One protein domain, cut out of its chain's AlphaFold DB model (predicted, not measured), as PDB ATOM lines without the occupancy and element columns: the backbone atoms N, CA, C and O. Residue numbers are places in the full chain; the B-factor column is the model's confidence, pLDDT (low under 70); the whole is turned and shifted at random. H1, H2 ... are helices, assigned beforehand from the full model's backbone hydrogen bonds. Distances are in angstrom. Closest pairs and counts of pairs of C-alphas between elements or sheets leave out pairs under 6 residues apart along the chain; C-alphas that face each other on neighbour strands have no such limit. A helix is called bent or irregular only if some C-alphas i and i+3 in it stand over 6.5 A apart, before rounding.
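AT A GLANCE: This is residues 10 to 92 of the 216 residues of the protein "Major facilitator superfamily domain-containing protein" of Apis cerana (UniProt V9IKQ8). From the two ends of one long helix, H2, H1 and H3 fold back as separate arms, leaving a loose, open frame. The 83 printed residues, with helices H1, H2, H3 in chain order and no named strand, are all helix in class. The whole is loose, radius of gyration of the C-alphas 15.3 A, spanning 44 by 28 by 21 A.

IN THESE COORDINATES: H2, residues 41 to 69, is 41.6 A long. H1, residues 10 to 36, 38.4 A, starts at C-alpha 10 (276.653, 242.447, 193.282) and is irregular: C-alphas 28 and 31 are 7.1 A apart. H3, residues 72 to 90, ends at C-alpha 90 (254.025, 225.226, 201.503).

HOW THE PARTS SIT: H2 and H1, a helical hairpin, touch through residues 41 to 44 and 31 to 35 alone; closest C-alphas Pro 31 and Val 44, 6.4 A. H2 and H3 are close but not clearly touching; closest C-alphas Ala 66 and His 72, 5.0 A. H1 and H3 are apart. O i to N i+4 pairs are within hydrogen-bond range throughout H3, 17 of 23 in H1, 22 of 25 in H2.

THE WHOLE: The printed part has no cut; both links are tight. No printed residue is under 70 in pLDDT.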
ATOM      1  N   LEU A  10     276.708 242.883 191.894       89.81
ATOM      2  CA  LEU A  10     276.653 242.447 193.282       89.81
ATOM      3  C   LEU A  10     275.249 241.976 193.716       89.81
ATOM      4  O   LEU A  10     275.174 240.901 194.310       89.81
ATOM      5  N   PRO A  11     274.136 242.649 193.345       88.62
ATOM      6  CA  PRO A  11     272.795 242.193 193.718       88.62
ATOM      7  C   PRO A  11     272.431 240.828 193.124       88.62
ATOM      8  O   PRO A  11     271.890 239.972 193.817       88.62
ATOM      9  N   ILE A  12     272.762 240.593 191.848       89.31
ATOM     10  CA  ILE A  12     272.444 239.320 191.189       89.31
ATOM     11  C   ILE A  12     273.320 238.182 191.725       89.31
ATOM     12  O   ILE A  12     272.830 237.076 191.936       89.31
ATOM     13  N   LYS A  13     274.594 238.457 192.036       91.56
ATOM     14  CA  LYS A  13     275.483 237.487 192.693       91.56
ATOM     15  C   LYS A  13     274.985 237.121 194.089       91.56
ATOM     16  O   LYS A  13     274.947 235.940 194.417       91.56
ATOM     17  N   ALA A  14     274.575 238.113 194.879       93.06
ATOM     18  CA  ALA A  14     273.999 237.885 196.199       93.06
ATOM     19  C   ALA A  14     272.718 237.043 196.114       93.06
ATOM     20  O   ALA A  14     272.572 236.085 196.866       93.06
ATOM     21  N   HIS A  15     271.837 237.334 195.149       91.25
ATOM     22  CA  HIS A  15     270.648 236.522 194.897       91.25
ATOM     23  C   HIS A  15     270.997 235.055 194.603       91.25
ATOM     24  O   HIS A  15     270.485 234.170 195.283       91.25
ATOM     25  N   TYR A  16     271.894 234.785 193.645       92.19
ATOM     26  CA  TYR A  16     272.291 233.408 193.323       92.19
ATOM     27  C   TYR A  16     272.956 232.703 194.503       92.19
ATOM     28  O   TYR A  16     272.694 231.521 194.723       92.19
ATOM     29  N   PHE A  17     273.793 233.409 195.265       95.12
ATOM     30  CA  PHE A  17     274.420 232.862 196.463       95.12
ATOM     31  C   PHE A  17     273.370 232.443 197.495       95.12
ATOM     32  O   PHE A  17     273.354 231.288 197.903       95.12
ATOM     33  N   LEU A  18     272.451 233.344 197.859       94.38
ATOM     34  CA  LEU A  18     271.399 233.062 198.839       94.38
ATOM     35  C   LEU A  18     270.439 231.969 198.356       94.38
ATOM     36  O   LEU A  18     270.068 231.092 199.130       94.38
ATOM     37  N   PHE A  19     270.077 231.979 197.072       91.06
ATOM     38  CA  PHE A  19     269.202 230.968 196.484       91.06
ATOM     39  C   PHE A  19     269.823 229.568 196.542       91.06
ATOM     40  O   PHE A  19     269.166 228.623 196.975       91.06
ATOM     41  N   ASN A  20     271.093 229.423 196.153       92.38
ATOM     42  CA  ASN A  20     271.792 228.136 196.228       92.38
ATOM     43  C   ASN A  20     272.084 227.727 197.680       92.38
ATOM     44  O   ASN A  20     271.969 226.549 198.006       92.38
ATOM     45  N   ALA A  21     272.398 228.681 198.565       94.94
ATOM     46  CA  ALA A  21     272.610 228.412 199.987       94.94
ATOM     47  C   ALA A  21     271.337 227.898 200.679       94.94
ATOM     48  O   ALA A  21     271.421 227.018 201.530       94.94
ATOM     49  N   ALA A  22     270.163 228.408 200.293       90.00
ATOM     50  CA  ALA A  22     268.881 227.928 200.802       90.00
ATOM     51  C   ALA A  22     268.465 226.587 200.175       90.00
ATOM     52  O   ALA A  22     268.039 225.675 200.881       90.00
ATOM     53  N   THR A  23     268.585 226.448 198.850       90.06
ATOM     54  CA  THR A  23     268.085 225.263 198.132       90.06
ATOM     55  C   THR A  23     268.983 224.037 198.279       90.06
ATOM     56  O   THR A  23     268.465 222.925 198.382       90.06
ATOM     57  N   GLY A  24     270.303 224.227 198.338       92.38
ATOM     58  CA  GLY A  24     271.294 223.156 198.457       92.38
ATOM     59  C   GLY A  24     270.994 222.145 199.571       92.38
ATOM     60  O   GLY A  24     270.945 220.950 199.278       92.38
ATOM     61  N   PRO A  25     270.749 222.581 200.822       91.88
ATOM     62  CA  PRO A  25     270.401 221.663 201.898       91.88
ATOM     63  C   PRO A  25     268.941 221.200 201.845       91.88
ATOM     64  O   PRO A  25     268.686 220.043 202.131       91.88
ATOM     65  N   ILE A  26     267.971 222.050 201.490       89.56
ATOM     66  CA  ILE A  26     266.547 221.700 201.664       89.56
ATOM     67  C   ILE A  26     266.014 220.763 200.573       89.56
ATOM     68  O   ILE A  26     265.258 219.838 200.868       89.56
ATOM     69  N   VAL A  27     266.411 220.968 199.312       89.62
ATOM     70  CA  VAL A  27     265.831 220.263 198.156       89.62
ATOM     71  C   VAL A  27     266.004 218.737 198.234       89.62
ATOM     72  O   VAL A  27     265.024 218.040 197.961       89.62
ATOM     73  N   PRO A  28     267.166 218.191 198.651       91.06
ATOM     74  CA  PRO A  28     267.340 216.748 198.834       91.06
ATOM     75  C   PRO A  28     266.451 216.132 199.924       91.06
ATOM     76  O   PRO A  28     266.114 214.954 199.827       91.06
ATOM     77  N   PHE A  29     266.057 216.902 200.945       92.25
ATOM     78  CA  PHE A  29     265.244 216.407 202.065       92.25
ATOM     79  C   PHE A  29     263.740 216.630 201.889       92.25
ATOM     80  O   PHE A  29     262.955 215.987 202.585       92.25
ATOM     81  N   LEU A  30     263.313 217.472 200.946       90.44
ATOM     82  CA  LEU A  30     261.894 217.707 200.660       90.44
ATOM     83  C   LEU A  30     261.070 216.417 200.413       90.44
ATOM     84  O   LEU A  30     259.965 216.342 200.951       90.44
ATOM     85  N   PRO A  31     261.559 215.371 199.704       91.62
ATOM     86  CA  PRO A  31     260.820 214.109 199.584       91.62
ATOM     87  C   PRO A  31     260.587 213.421 200.935       91.62
ATOM     88  O   PRO A  31     259.529 212.837 201.165       91.62
ATOM     89  N   THR A  32     261.570 213.488 201.834       92.00
ATOM     90  CA  THR A  32     261.480 212.912 203.182       92.00
ATOM     91  C   THR A  32     260.500 213.701 204.039       92.00
ATOM     92  O   THR A  32     259.650 213.096 204.685       92.00
ATOM     93  N   ILE A  33     260.560 215.034 203.985       90.50
ATOM     94  CA  ILE A  33     259.614 215.916 204.683       90.50
ATOM     95  C   ILE A  33     258.183 215.642 204.198       90.50
ATOM     96  O   ILE A  33     257.279 215.485 205.012       90.50
ATOM     97  N   ALA A  34     257.972 215.483 202.888       90.00
ATOM     98  CA  ALA A  34     256.664 215.118 202.341       90.00
ATOM     99  C   ALA A  34     256.172 213.756 202.868       90.00
ATOM    100  O   ALA A  34     255.013 213.616 203.252       90.00
ATOM    101  N   LYS A  35     257.048 212.751 202.964       88.69
ATOM    102  CA  LYS A  35     256.679 211.467 203.584       88.69
ATOM    103  C   LYS A  35     256.329 211.613 205.067       88.69
ATOM    104  O   LYS A  35     255.381 210.982 205.521       88.69
ATOM    105  N   GLN A  36     257.056 212.448 205.810       88.25
ATOM    106  CA  GLN A  36     256.766 212.731 207.223       88.25
ATOM    107  C   GLN A  36     255.422 213.450 207.409       88.25
ATOM    108  O   GLN A  36     254.710 213.148 208.360       88.25
ATOM    109  N   LEU A  37     255.034 214.309 206.460       87.75
ATOM    110  CA  LEU A  37     253.705 214.930 206.381       87.75
ATOM    111  C   LEU A  37     252.583 213.933 206.028       87.75
ATOM    112  O   LEU A  37     251.422 214.327 205.968       87.75
ATOM    113  N   GLY A  38     252.910 212.662 205.776       86.12
ATOM    114  CA  GLY A  38     251.948 211.593 205.517       86.12
ATOM    115  C   GLY A  38     251.632 211.341 204.041       86.12
ATOM    116  O   GLY A  38     250.759 210.524 203.749       86.12
ATOM    117  N   PHE A  39     252.334 211.988 203.101       88.56
ATOM    118  CA  PHE A  39     252.160 211.719 201.671       88.56
ATOM    119  C   PHE A  39     252.720 210.344 201.274       88.56
ATOM    120  O   PHE A  39     253.790 209.923 201.725       88.56
ATOM    121  N   SER A  40     252.023 209.652 200.368       88.88
ATOM    122  CA  SER A  40     252.448 208.334 199.886       88.88
ATOM    123  C   SER A  40     253.717 208.416 199.029       88.88
ATOM    124  O   SER A  40     253.955 209.386 198.305       88.88
ATOM    125  N   GLY A  41     254.535 207.358 199.065       89.69
ATOM    126  CA  GLY A  41     255.767 207.291 198.272       89.69
ATOM    127  C   GLY A  41     255.525 207.401 196.764       89.69
ATOM    128  O   GLY A  41     256.309 208.046 196.072       89.69
ATOM    129  N   PHE A  42     254.414 206.837 196.277       91.62
ATOM    130  CA  PHE A  42     253.993 206.953 194.881       91.62
ATOM    131  C   PHE A  42     253.724 208.412 194.496       91.62
ATOM    132  O   PHE A  42     254.321 208.905 193.543       91.62
ATOM    133  N   LEU A  43     252.909 209.127 195.282       92.50
ATOM    134  CA  LEU A  43     252.567 210.524 195.009       92.50
ATOM    135  C   LEU A  43     253.811 211.420 195.005       92.50
ATOM    136  O   LEU A  43     254.000 212.214 194.081       92.50
ATOM    137  N   VAL A  44     254.683 211.266 196.008       94.06
ATOM    138  CA  VAL A  44     255.952 212.009 196.076       94.06
ATOM    139  C   VAL A  44     256.806 211.707 194.839       94.06
ATOM    140  O   VAL A  44     257.285 212.632 194.187       94.06
ATOM    141  N   GLY A  45     256.941 210.435 194.450       94.38
ATOM    142  CA  GLY A  45     257.674 210.038 193.242       94.38
ATOM    143  C   GLY A  45     257.124 210.674 191.959       94.38
ATOM    144  O   GLY A  45     257.892 211.179 191.132       94.38
ATOM    145  N   THR A  46     255.799 210.714 191.809       96.06
ATOM    146  CA  THR A  46     255.130 211.348 190.665       96.06
ATOM    147  C   THR A  46     255.421 212.848 190.597       96.06
ATOM    148  O   THR A  46     255.826 213.338 189.542       96.06
ATOM    149  N   ILE A  47     255.294 213.574 191.714       94.00
ATOM    150  CA  ILE A  47     255.597 215.015 191.780       94.00
ATOM    151  C   ILE A  47     257.042 215.277 191.331       94.00
ATOM    152  O   ILE A  47     257.286 216.118 190.461       94.00
ATOM    153  N   TYR A  48     257.993 214.504 191.863       92.88
ATOM    154  CA  TYR A  48     259.420 214.637 191.548       92.88
ATOM    155  C   TYR A  48     259.804 214.198 190.135       92.88
ATOM    156  O   TYR A  48     260.877 214.565 189.665       92.88
ATOM    157  N   THR A  49     258.931 213.476 189.433       95.06
ATOM    158  CA  THR A  49     259.107 213.147 188.013       95.06
ATOM    159  C   THR A  49     258.546 214.247 187.114       95.06
ATOM    160  O   THR A  49     259.171 214.625 186.122       95.06
ATOM    161  N   ILE A  50     257.398 214.826 187.471       96.19
ATOM    162  CA  ILE A  50     256.774 215.909 186.697       96.19
ATOM    163  C   ILE A  50     257.620 217.190 186.755       96.19
ATOM    164  O   ILE A  50     257.775 217.876 185.744       96.19
ATOM    165  N   LEU A  51     258.209 217.503 187.912       92.19
ATOM    166  CA  LEU A  51     259.064 218.679 188.121       92.19
ATOM    167  C   LEU A  51     260.180 218.837 187.063       92.19
ATOM    168  O   LEU A  51     260.183 219.853 186.365       92.19
ATOM    169  N   PRO A  52     261.104 217.877 186.865       93.38
ATOM    170  CA  PRO A  52     262.167 218.012 185.871       93.38
ATOM    171  C   PRO A  52     261.639 218.049 184.432       93.38
ATOM    172  O   PRO A  52     262.181 218.800 183.623       93.38
ATOM    173  N   ILE A  53     260.566 217.316 184.113       96.50
ATOM    174  CA  ILE A  53     259.947 217.328 182.775       96.50
ATOM    175  C   ILE A  53     259.357 218.710 182.474       96.50
ATOM    176  O   ILE A  53     259.634 219.300 181.430       96.50
ATOM    177  N   SER A  54     258.588 219.263 183.413       94.94
ATOM    178  CA  SER A  54     258.033 220.610 183.279       94.94
ATOM    179  C   SER A  54     259.140 221.660 183.162       94.94
ATOM    180  O   SER A  54     259.069 222.528 182.295       94.94
ATOM    181  N   GLY A  55     260.218 221.534 183.946       92.62
ATOM    182  CA  GLY A  55     261.387 222.407 183.861       92.62
ATOM    183  C   GLY A  55     262.119 222.310 182.519       92.62
ATOM    184  O   GLY A  55     262.568 223.330 181.994       92.62
ATOM    185  N   LEU A  56     262.213 221.110 181.939       95.62
ATOM    186  CA  LEU A  56     262.820 220.880 180.628       95.62
ATOM    187  C   LEU A  56     262.052 221.597 179.512       95.62
ATOM    188  O   LEU A  56     262.679 222.152 178.615       95.62
ATOM    189  N   ILE A  57     260.719 221.624 179.586       96.81
ATOM    190  CA  ILE A  57     259.852 222.283 178.594       96.81
ATOM    191  C   ILE A  57     259.772 223.797 178.843       96.81
ATOM    192  O   ILE A  57     259.846 224.595 177.908       96.81
ATOM    193  N   ALA A  58     259.652 224.214 180.104       94.38
ATOM    194  CA  ALA A  58     259.491 225.616 180.475       94.38
ATOM    195  C   ALA A  58     260.727 226.458 180.118       94.38
ATOM    196  O   ALA A  58     260.587 227.578 179.626       94.38
ATOM    197  N   LYS A  59     261.940 225.926 180.325       92.38
ATOM    198  CA  LYS A  59     263.200 226.639 180.052       92.38
ATOM    199  C   LYS A  59     263.321 227.157 178.609       92.38
ATOM    200  O   LYS A  59     263.508 228.364 178.462       92.38
ATOM    201  N   PRO A  60     263.211 226.329 177.550       95.19
ATOM    202  CA  PRO A  60     263.284 226.820 176.177       95.19
ATOM    203  C   PRO A  60     262.104 227.730 175.829       95.19
ATOM    204  O   PRO A  60     262.302 228.727 175.142       95.19
ATOM    205  N   LEU A  61     260.898 227.447 176.331       95.56
ATOM    206  CA  LEU A  61     259.698 228.213 175.990       95.56
ATOM    207  C   LEU A  61     259.750 229.643 176.550       95.56
ATOM    208  O   LEU A  61     259.622 230.614 175.803       95.56
ATOM    209  N   PHE A  62     259.994 229.786 177.853       94.38
ATOM    210  CA  PHE A  62     260.097 231.099 178.489       94.38
ATOM    211  C   PHE A  62     261.436 231.786 178.210       94.38
ATOM    212  O   PHE A  62     261.473 233.013 178.168       94.38
ATOM    213  N   GLY A  63     262.510 231.027 177.964       93.31
ATOM    214  CA  GLY A  63     263.785 231.564 177.489       93.31
ATOM    215  C   GLY A  63     263.637 232.237 176.125       93.31
ATOM    216  O   GLY A  63     263.907 233.429 176.002       93.31
ATOM    217  N   ALA A  64     263.075 231.523 175.142       95.62
ATOM    218  CA  ALA A  64     262.818 232.069 173.810       95.62
ATOM    219  C   ALA A  64     261.846 233.259 173.848       95.62
ATOM    220  O   ALA A  64     262.019 234.231 173.111       95.62
ATOM    221  N   LEU A  65     260.836 233.215 174.724       95.50
ATOM    222  CA  LEU A  65     259.931 234.343 174.940       95.50
ATOM    223  C   LEU A  65     260.678 235.568 175.488       95.50
ATOM    224  O   LEU A  65     260.485 236.684 175.000       95.50
ATOM    225  N   ALA A  66     261.547 235.362 176.478       95.44
ATOM    226  CA  ALA A  66     262.351 236.421 177.067       95.44
ATOM    227  C   ALA A  66     263.286 237.062 176.035       95.44
ATOM    228  O   ALA A  66     263.347 238.291 175.976       95.44
ATOM    229  N   ASP A  67     263.945 236.243 175.209       94.94
ATOM    230  CA  ASP A  67     264.856 236.685 174.145       94.94
ATOM    231  C   ASP A  67     264.107 237.466 173.056       94.94
ATOM    232  O   ASP A  67     264.511 238.571 172.684       94.94
ATOM    233  N   LYS A  68     262.971 236.936 172.577       96.00
ATOM    234  CA  LYS A  68     262.181 237.548 171.496       96.00
ATOM    235  C   LYS A  68     261.669 238.939 171.867       96.00
ATOM    236  O   LYS A  68     261.711 239.849 171.042       96.00
ATOM    237  N   PHE A  69     261.176 239.100 173.092       94.62
ATOM    238  CA  PHE A  69     260.585 240.357 173.557       94.62
ATOM    239  C   PHE A  69     261.563 241.231 174.362       94.62
ATOM    240  O   PHE A  69     261.207 242.346 174.736       94.62
ATOM    241  N   LYS A  70     262.797 240.764 174.612       94.50
ATOM    242  CA  LYS A  70     263.830 241.439 175.426       94.50
ATOM    243  C   LYS A  70     263.367 241.789 176.850       94.50
ATOM    244  O   LYS A  70     263.799 242.780 177.439       94.50
ATOM    245  N   ILE A  71     262.501 240.957 177.431       94.75
ATOM    246  CA  ILE A  71     261.846 241.180 178.737       94.75
ATOM    247  C   ILE A  71     262.456 240.353 179.883       94.75
ATOM    248  O   ILE A  71     261.782 240.079 180.877       94.75
ATOM    249  N   HIS A  72     263.737 239.980 179.789       91.94
ATOM    250  CA  HIS A  72     264.428 239.122 180.770       91.94
ATOM    251  C   HIS A  72     264.213 239.544 182.224       91.94
ATOM    252  O   HIS A  72     263.872 238.719 183.066       91.94
ATOM    253  N   LYS A  73     264.381 240.839 182.519       90.19
ATOM    254  CA  LYS A  73     264.267 241.366 183.885       90.19
ATOM    255  C   LYS A  73     262.849 241.229 184.436       90.19
ATOM    256  O   LYS A  73     262.685 240.885 185.600       90.19
ATOM    257  N   ILE A  74     261.840 241.497 183.607       93.75
ATOM    258  CA  ILE A  74     260.435 241.429 184.015       93.75
ATOM    259  C   ILE A  74     260.052 239.972 184.279       93.75
ATOM    260  O   ILE A  74     259.550 239.671 185.357       93.75
ATOM    261  N   LEU A  75     260.363 239.062 183.350       94.31
ATOM    262  CA  LEU A  75     260.078 237.635 183.527       94.31
ATOM    263  C   LEU A  75     260.802 237.047 184.741       94.31
ATOM    264  O   LEU A  75     260.190 236.320 185.518       94.31
ATOM    265  N   PHE A  76     262.070 237.406 184.946       92.00
ATOM    266  CA  PHE A  76     262.827 236.983 186.121       92.00
ATOM    267  C   PHE A  76     262.156 237.422 187.433       92.00
ATOM    268  O   PHE A  76     261.966 236.601 188.327       92.00
ATOM    269  N   LEU A  77     261.748 238.692 187.538       93.69
ATOM    270  CA  LEU A  77     261.069 239.203 188.734       93.69
ATOM    271  C   LEU A  77     259.703 238.542 188.951       93.69
ATOM    272  O   LEU A  77     259.379 238.191 190.082       93.69
ATOM    273  N   ILE A  78     258.930 238.323 187.881       95.69
ATOM    274  CA  ILE A  78     257.641 237.623 187.954       95.69
ATOM    275  C   ILE A  78     257.836 236.202 188.490       95.69
ATOM    276  O   ILE A  78     257.163 235.816 189.445       95.69
ATOM    277  N   PHE A  79     258.779 235.434 187.936       93.81
ATOM    278  CA  PHE A  79     259.041 234.077 188.417       93.81
ATOM    279  C   PHE A  79     259.527 234.056 189.863       93.81
ATOM    280  O   PHE A  79     259.107 233.186 190.621       93.81
ATOM    281  N   GLN A  80     260.335 235.032 190.278       92.94
ATOM    282  CA  GLN A  80     260.770 235.128 191.667       92.94
ATOM    283  C   GLN A  80     259.594 235.358 192.626       92.94
ATOM    284  O   GLN A  80     259.548 234.743 193.690       92.94
ATOM    285  N   VAL A  81     258.627 236.200 192.245       95.50
ATOM    286  CA  VAL A  81     257.403 236.424 193.033       95.50
ATOM    287  C   VAL A  81     256.552 235.157 193.085       95.50
ATOM    288  O   VAL A  81     256.114 234.767 194.164       95.50
ATOM    289  N   ILE A  82     256.367 234.473 191.953       95.12
ATOM    290  CA  ILE A  82     255.606 233.215 191.893       95.12
ATOM    291  C   ILE A  82     256.240 232.153 192.802       95.12
ATOM    292  O   ILE A  82     255.537 231.531 193.596       95.12
ATOM    293  N   VAL A  83     257.563 231.975 192.733       91.75
ATOM    294  CA  VAL A  83     258.291 231.022 193.584       91.75
ATOM    295  C   VAL A  83     258.174 231.403 195.058       91.75
ATOM    296  O   VAL A  83     257.930 230.529 195.885       91.75
ATOM    297  N   ALA A  84     258.292 232.688 195.402       91.69
ATOM    298  CA  ALA A  84     258.142 233.146 196.781       91.69
ATOM    299  C   ALA A  84     256.744 232.839 197.341       91.69
ATOM    300  O   ALA A  84     256.638 232.306 198.444       91.69
ATOM    301  N   ILE A  85     255.683 233.105 196.570       95.38
ATOM    302  CA  ILE A  85     254.300 232.794 196.965       95.38
ATOM    303  C   ILE A  85     254.106 231.281 197.109       95.38
ATOM    304  O   ILE A  85     253.537 230.826 198.102       95.38
ATOM    305  N   ALA A  86     254.603 230.487 196.157       91.19
ATOM    306  CA  ALA A  86     254.481 229.032 196.198       91.19
ATOM    307  C   ALA A  86     255.177 228.440 197.433       91.19
ATOM    308  O   ALA A  86     254.560 227.682 198.178       91.19
ATOM    309  N   LEU A  87     256.429 228.833 197.699       88.69
ATOM    310  CA  LEU A  87     257.184 228.372 198.869       88.69
ATOM    311  C   LEU A  87     256.562 228.847 200.187       88.69
ATOM    312  O   LEU A  87     256.544 228.093 201.154       88.69
ATOM    313  N   PHE A  88     256.013 230.061 200.227       91.38
ATOM    314  CA  PHE A  88     255.278 230.549 201.394       91.38
ATOM    315  C   PHE A  88     254.014 229.720 201.655       91.38
ATOM    316  O   PHE A  88     253.711 229.393 202.797       91.38
ATOM    317  N   THR A  89     253.313 229.309 200.596       92.06
ATOM    318  CA  THR A  89     252.100 228.485 200.710       92.06
ATOM    319  C   THR A  89     252.405 227.083 201.248       92.06
ATOM    320  O   THR A  89     251.585 226.523 201.970       92.06
ATOM    321  N   ILE A  90     253.597 226.534 200.970       87.38
ATOM    322  CA  ILE A  90     254.025 225.226 201.503       87.38
ATOM    323  C   ILE A  90     254.002 225.200 203.035       87.38
ATOM    324  O   ILE A  90     253.684 224.166 203.616       87.38
ATOM    325  N   TYR A  91     254.266 226.330 203.698       87.31
ATOM    326  CA  TYR A  91     254.216 226.425 205.160       87.31
ATOM    327  C   TYR A  91     252.822 226.126 205.742       87.31
ATOM    328  O   TYR A  91     252.713 225.691 206.884       87.31
ATOM    329  N   PHE A  92     251.759 226.326 204.961       90.31
ATOM    330  CA  PHE A  92     250.379 226.088 205.385       90.31
ATOM    331  C   PHE A  92     249.867 224.685 205.043       90.31
ATOM    332  O   PHE A  92     248.690 224.406 205.262       90.31
TER     333      PHE A  92